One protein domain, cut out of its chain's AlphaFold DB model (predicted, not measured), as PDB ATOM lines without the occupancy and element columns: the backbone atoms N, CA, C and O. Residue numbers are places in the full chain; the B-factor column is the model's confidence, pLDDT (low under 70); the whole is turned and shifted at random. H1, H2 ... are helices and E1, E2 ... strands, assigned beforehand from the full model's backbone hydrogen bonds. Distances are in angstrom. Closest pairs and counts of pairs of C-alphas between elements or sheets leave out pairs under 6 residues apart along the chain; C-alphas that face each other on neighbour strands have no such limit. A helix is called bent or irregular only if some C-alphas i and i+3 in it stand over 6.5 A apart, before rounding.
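Overview. This is residues 24 to 72 of the 78 residues of an uncharacterized protein of Microdochium bolleyi (UniProt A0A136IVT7). A two-strand hairpin, E1 and E2, bent along E1, makes one wall of a small body, with helix H1 near it through residues 30 to 34. After E2 the chain folds back through the short helix H2 into the strand E3, which is near E2 but pairs with no named strand. The printed part has 49 residues, with two named helices and three named strands in the order H1, E1, E2, H2, E3; the sheet E1 - E2 is antiparallel, and the class is mixed, helices and strands. It is compact, with a radius of gyration of the C-alphas of 9.9 A, and rounded, spanning 26 by 22 by 17 A.

Arrangement. E1, residues 38 to 45, and E2, residues 48 to 53, form an antiparallel hairpin at 160 degrees; N 39 and O 52 are 2.9 A apart and N 50 and O 42 are 2.8 A apart, both within hydrogen-bond range. E1 bends by 69 degrees at residue 41. The closest C-alphas of H1, residues 27 to 35, and E1 are those of Ile 33 and Thr 39, 7.4 A apart. H1 and H2, residues 59 to 62, are close but not clearly touching, with the C-alphas of Ile 33 and Ile 61 closest at 7.1 A. H2 and E3, residues 67 to 71, come closest at the C-alphas of Glu 62 and Val 70, 6.1 A apart. E2 and E3 are near each other, with 6 pairs of C-alphas within 10 A. H1 and E3 are apart, and so are E1 and E3. In H1 every O i to N i+4 pair is within hydrogen-bond range; H2 is too short for such a pair.

Along the chain. E1 is 17.9 A long and E2 15.0 A, from first to last C-alpha. H1 is 12.3 A long and begins at C-alpha 27, (150.698, 176.382, 235.081). H2 is 4.7 A long. E3 is 11.2 A long and ends at C-alpha 71, (162.066, 174.056, 253.913).

Size, cuts and confidence. The two C-alphas farthest apart are those of Leu 46 and Asn 56, 26.7 A. The printed part has no cut, and the four links between its elements are tight. The mean pLDDT of the printed part is 87.1, and no printed residue is under 70.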
ATOM      1  N   ASN A  24     147.825 179.773 244.708       86.00
ATOM      2  CA  ASN A  24     147.721 178.848 243.590       86.00
ATOM      3  C   ASN A  24     148.739 179.243 242.509       86.00
ATOM      4  O   ASN A  24     148.502 180.222 241.793       86.00
ATOM      5  N   PRO A  25     149.867 178.520 242.377       85.75
ATOM      6  CA  PRO A  25     150.832 178.770 241.314       85.75
ATOM      7  C   PRO A  25     150.192 178.547 239.937       85.75
ATOM      8  O   PRO A  25     149.373 177.646 239.744       85.75
ATOM      9  N   SER A  26     150.571 179.381 238.967       90.12
ATOM     10  CA  SER A  26     150.141 179.233 237.578       90.12
ATOM     11  C   SER A  26     150.749 177.980 236.943       90.12
ATOM     12  O   SER A  26     151.748 177.441 237.421       90.12
ATOM     13  N   ALA A  27     150.174 177.528 235.825       90.12
ATOM     14  CA  ALA A  27     150.698 176.382 235.081       90.12
ATOM     15  C   ALA A  27     152.176 176.556 234.677       90.12
ATOM     16  O   ALA A  27     152.923 175.587 234.692       90.12
ATOM     17  N   GLU A  28     152.611 177.787 234.393       90.75
ATOM     18  CA  GLU A  28     154.008 178.112 234.076       90.75
ATOM     19  C   GLU A  28     154.947 177.847 235.259       90.75
ATOM     20  O   GLU A  28     155.988 177.219 235.086       90.75
ATOM     21  N   ILE A  29     154.555 178.249 236.474       89.44
ATOM     22  CA  ILE A  29     155.325 177.962 237.693       89.44
ATOM     23  C   ILE A  29     155.392 176.451 237.919       89.44
ATOM     24  O   ILE A  29     156.456 175.916 238.223       89.44
ATOM     25  N   LEU A  30     154.270 175.749 237.738       88.56
ATOM     26  CA  LEU A  30     154.212 174.293 237.877       88.56
ATOM     27  C   LEU A  30     155.123 173.572 236.878       88.56
ATOM     28  O   LEU A  30     155.720 172.549 237.215       88.56
ATOM     29  N   GLU A  31     155.234 174.090 235.659       90.44
ATOM     30  CA  GLU A  31     156.118 173.533 234.644       90.44
ATOM     31  C   GLU A  31     157.592 173.835 234.949       90.44
ATOM     32  O   GLU A  31     158.417 172.923 234.879       90.44
ATOM     33  N   ASP A  32     157.918 175.054 235.388       89.06
ATOM     34  CA  ASP A  32     159.281 175.462 235.760       89.06
ATOM     35  C   ASP A  32     159.817 174.650 236.954       89.06
ATOM     36  O   ASP A  32     160.911 174.081 236.885       89.06
ATOM     37  N   ILE A  33     159.025 174.480 238.024       88.12
ATOM     38  CA  ILE A  33     159.437 173.635 239.159       88.12
ATOM     39  C   ILE A  33     159.583 172.166 238.740       88.12
ATOM     40  O   ILE A  33     160.497 171.479 239.199       88.12
ATOM     41  N   ARG A  34     158.742 171.680 237.818       87.75
ATOM     42  CA  ARG A  34     158.845 170.315 237.286       87.75
ATOM     43  C   ARG A  34     160.123 170.124 236.477       87.75
ATOM     44  O   ARG A  34     160.769 169.085 236.618       87.75
ATOM     45  N   GLN A  35     160.517 171.114 235.676       87.75
ATOM     46  CA  GLN A  35     161.790 171.110 234.947       87.75
ATOM     47  C   GLN A  35     162.996 171.125 235.894       87.75
ATOM     48  O   GLN A  35     164.000 170.471 235.616       87.75
ATOM     49  N   ALA A  36     162.876 171.782 237.048       83.19
ATOM     50  CA  ALA A  36     163.881 171.732 238.108       83.19
ATOM     51  C   ALA A  36     163.904 170.401 238.892       83.19
ATOM     52  O   ALA A  36     164.718 170.228 239.802       83.19
ATOM     53  N   GLY A  37     163.021 169.453 238.564       86.88
ATOM     54  CA  GLY A  37     162.921 168.167 239.251       86.88
ATOM     55  C   GLY A  37     162.130 168.231 240.558       86.88
ATOM     56  O   GLY A  37     162.371 167.419 241.449       86.88
ATOM     57  N   ILE A  38     161.206 169.182 240.706       88.12
ATOM     58  CA  ILE A  38     160.237 169.223 241.805       88.12
ATOM     59  C   ILE A  38     158.897 168.666 241.332       88.12
ATOM     60  O   ILE A  38     158.317 169.130 240.356       88.12
ATOM     61  N   THR A  39     158.362 167.707 242.078       88.69
ATOM     62  CA  THR A  39     157.006 167.188 241.871       88.69
ATOM     63  C   THR A  39     156.125 167.579 243.045       88.69
ATOM     64  O   THR A  39     156.493 167.322 244.187       88.69
ATOM     65  N   LEU A  40     154.970 168.193 242.792       87.44
ATOM     66  CA  LEU A  40     154.000 168.487 243.848       87.44
ATOM     67  C   LEU A  40     153.372 167.193 244.378       87.44
ATOM     68  O   LEU A  40     152.889 166.378 243.597       87.44
ATOM     69  N   ASP A  41     153.360 167.031 245.698       88.44
ATOM     70  CA  ASP A  41     152.788 165.868 246.388       88.44
ATOM     71  C   ASP A  41     151.472 166.245 247.078       88.44
ATOM     72  O   ASP A  41     150.425 165.644 246.831       88.44
ATOM     73  N   LYS A  42     151.501 167.305 247.897       87.81
ATOM     74  CA  LYS A  42     150.347 167.737 248.691       87.81
ATOM     75  C   LYS A  42     150.296 169.250 248.847       87.81
ATOM     76  O   LYS A  42     151.289 169.874 249.193       87.81
ATOM     77  N   HIS A  43     149.112 169.831 248.688       90.62
ATOM     78  CA  HIS A  43     148.856 171.227 249.037       90.62
ATOM     79  C   HIS A  43     148.455 171.338 250.519       90.62
ATOM     80  O   HIS A  43     147.564 170.614 250.974       90.62
ATOM     81  N   LEU A  44     149.125 172.210 251.278       87.12
ATOM     82  CA  LEU A  44     148.850 172.476 252.698       87.12
ATOM     83  C   LEU A  44     148.037 173.764 252.928       87.12
ATOM     84  O   LEU A  44     147.578 173.982 254.047       87.12
ATOM     85  N   GLY A  45     147.810 174.569 251.885       86.50
ATOM     86  CA  GLY A  45     147.140 175.870 251.961       86.50
ATOM     87  C   GLY A  45     148.129 177.031 252.075       86.50
ATOM     88  O   GLY A  45     149.309 176.823 252.356       86.50
ATOM     89  N   LEU A  46     147.642 178.259 251.854       86.31
ATOM     90  CA  LEU A  46     148.436 179.497 251.939       86.31
ATOM     91  C   LEU A  46     149.702 179.475 251.060       86.31
ATOM     92  O   LEU A  46     150.751 179.978 251.453       86.31
ATOM     93  N   GLY A  47     149.632 178.826 249.892       87.25
ATOM     94  CA  GLY A  47     150.776 178.700 248.986       87.25
ATOM     95  C   GLY A  47     151.838 177.695 249.439       87.25
ATOM     96  O   GLY A  47     152.876 177.588 248.793       87.25
ATOM     97  N   VAL A  48     151.608 176.930 250.512       91.62
ATOM     98  CA  VAL A  48     152.548 175.915 251.004       91.62
ATOM     99  C   VAL A  48     152.251 174.559 250.368       91.62
ATOM    100  O   VAL A  48     151.164 174.000 250.529       91.62
ATOM    101  N   TYR A  49     153.245 173.986 249.699       91.25
ATOM    102  CA  TYR A  49     153.166 172.679 249.061       91.25
ATOM    103  C   TYR A  49     154.265 171.763 249.589       91.25
ATOM    104  O   TYR A  49     155.435 172.131 249.679       91.25
ATOM    105  N   VAL A  50     153.876 170.536 249.920       90.75
ATOM    106  CA  VAL A  50     154.805 169.420 250.053       90.75
ATOM    107  C   VAL A  50     155.138 168.963 248.647       90.75
ATOM    108  O   VAL A  50     154.241 168.648 247.861       90.75
ATOM    109  N   CYS A  51     156.424 168.910 248.346       89.56
ATOM    110  CA  CYS A  51     156.917 168.481 247.058       89.56
ATOM    111  C   CYS A  51     158.025 167.436 247.236       89.56
ATOM    112  O   CYS A  51     158.598 167.250 248.312       89.56
ATOM    113  N   GLN A  52     158.338 166.734 246.158       89.00
ATOM    114  CA  GLN A  52     159.428 165.777 246.084       89.00
ATOM    115  C   GLN A  52     160.505 166.324 245.156       89.00
ATOM    116  O   GLN A  52     160.217 166.664 244.010       89.00
ATOM    117  N   PHE A  53     161.734 166.417 245.658       87.19
ATOM    118  CA  PHE A  53     162.881 166.934 244.929       87.19
ATOM    119  C   PHE A  53     163.677 165.765 244.395       87.19
ATOM    120  O   PHE A  53     164.226 164.995 245.179       87.19
ATOM    121  N   THR A  54     163.782 165.652 243.084       84.50
ATOM    122  CA  THR A  54     164.666 164.696 242.414       84.50
ATOM    123  C   THR A  54     165.822 165.395 241.699       84.50
ATOM    124  O   THR A  54     166.582 164.739 240.995       84.50
ATOM    125  N   GLY A  55     165.927 166.721 241.826       77.06
ATOM    126  CA  GLY A  55     167.016 167.509 241.264       77.06
ATOM    127  C   GLY A  55     168.293 167.455 242.108       77.06
ATOM    128  O   GLY A  55     168.342 166.873 243.192       77.06
ATOM    129  N   ASN A  56     169.339 168.107 241.599       72.88
ATOM    130  CA  ASN A  56     170.643 168.166 242.265       72.88
ATOM    131  C   ASN A  56     170.808 169.409 243.150       72.88
ATOM    132  O   ASN A  56     171.561 169.359 244.121       72.88
ATOM    133  N   ASP A  57     170.111 170.506 242.836       78.75
ATOM    134  CA  ASP A  57     170.276 171.792 243.516       78.75
ATOM    135  C   ASP A  57     168.935 172.453 243.872       78.75
ATOM    136  O   ASP A  57     168.199 172.915 243.001       78.75
ATOM    137  N   VAL A  58     168.614 172.484 245.169       80.75
ATOM    138  CA  VAL A  58     167.392 173.120 245.688       80.75
ATOM    139  C   VAL A  58     167.472 174.647 245.614       80.75
ATOM    140  O   VAL A  58     166.429 175.301 245.554       80.75
ATOM    141  N   LYS A  59     168.683 175.225 245.569       82.31
ATOM    142  CA  LYS A  59     168.859 176.679 245.477       82.31
ATOM    143  C   LYS A  59     168.284 177.239 244.189       82.31
ATOM    144  O   LYS A  59     167.701 178.310 244.207       82.31
ATOM    145  N   ALA A  60     168.321 176.462 243.104       82.25
ATOM    146  CA  ALA A  60     167.723 176.847 241.826       82.25
ATOM    147  C   ALA A  60     166.227 177.202 241.927       82.25
ATOM    148  O   ALA A  60     165.709 177.890 241.051       82.25
ATOM    149  N   ILE A  61     165.543 176.722 242.970       83.75
ATOM    150  CA  ILE A  61     164.141 177.025 243.264       83.75
ATOM    151  C   ILE A  61     164.010 178.077 244.360       83.75
ATOM    152  O   ILE A  61     163.139 178.933 244.263       83.75
ATOM    153  N   GLU A  62     164.882 178.060 245.366       86.44
ATOM    154  CA  GLU A  62     164.929 179.106 246.396       86.44
ATOM    155  C   GLU A  62     165.196 180.502 245.802       86.44
ATOM    156  O   GLU A  62     164.591 181.476 246.238       86.44
ATOM    157  N   ASP A  63     166.022 180.590 244.756       86.31
ATOM    158  CA  ASP A  63     166.329 181.832 244.033       86.31
ATOM    159  C   ASP A  63     165.189 182.308 243.101       86.31
ATOM    160  O   ASP A  63     165.297 183.362 242.467       86.31
ATOM    161  N   LYS A  64     164.084 181.558 242.973       87.69
ATOM    162  CA  LYS A  64     162.971 181.935 242.088       87.69
ATOM    163  C   LYS A  64     162.117 183.026 242.721       87.69
ATOM    164  O   LYS A  64     161.685 182.932 243.864       87.69
ATOM    165  N   GLU A  65     161.756 184.027 241.922       90.25
ATOM    166  CA  GLU A  65     160.968 185.176 242.381       90.25
ATOM    167  C   GLU A  65     159.581 184.814 242.929       90.25
ATOM    168  O   GLU A  65     159.034 185.562 243.738       90.25
ATOM    169  N   TYR A  66     159.014 183.686 242.500       89.31
ATOM    170  CA  TYR A  66     157.695 183.207 242.907       89.31
ATOM    171  C   TYR A  66     157.734 182.342 244.178       89.31
ATOM    172  O   TYR A  66     156.676 181.955 244.684       89.31
ATOM    173  N   VAL A  67     158.923 182.030 244.698       91.12
ATOM    174  CA  VAL A  67     159.117 181.293 245.949       91.12
ATOM    175  C   VAL A  67     159.275 182.291 247.094       91.12
ATOM    176  O   VAL A  67     159.981 183.292 246.992       91.12
ATOM    177  N   GLU A  68     158.546 182.049 248.177       92.31
ATOM    178  CA  GLU A  68     158.647 182.806 249.426       92.31
ATOM    179  C   GLU A  68     159.611 182.127 250.405       92.31
ATOM    180  O   GLU A  68     160.356 182.803 251.112       92.31
ATOM    181  N   GLY A  69     159.652 180.792 250.402       90.19
ATOM    182  CA  GLY A  69     160.603 180.029 251.199       90.19
ATOM    183  C   GLY A  69     160.645 178.550 250.833       90.19
ATOM    184  O   GLY A  69     159.676 177.984 250.324       90.19
ATOM    185  N   VAL A  70     161.779 177.910 251.119       89.69
ATOM    186  CA  VAL A  70     161.965 176.464 250.965       89.69
ATOM    187  C   VAL A  70     162.402 175.876 252.298       89.69
ATOM    188  O   VAL A  70     163.364 176.322 252.917       89.69
ATOM    189  N   LEU A  71     161.701 174.840 252.745       88.31
ATOM    190  CA  LEU A  71     162.066 174.056 253.913       88.31
ATOM    191  C   LEU A  71     162.456 172.652 253.459       88.31
ATOM    192  O   LEU A  71     161.626 171.863 253.008       88.31
ATOM    193  N   VAL A  72     163.738 172.328 253.613       84.25
ATOM    194  CA  VAL A  72     164.246 170.971 253.403       84.25
ATOM    195  C   VAL A  72     164.247 170.260 254.756       84.25
ATOM    196  O   VAL A  72     165.115 170.548 255.585       84.25
TER     197      VAL A  72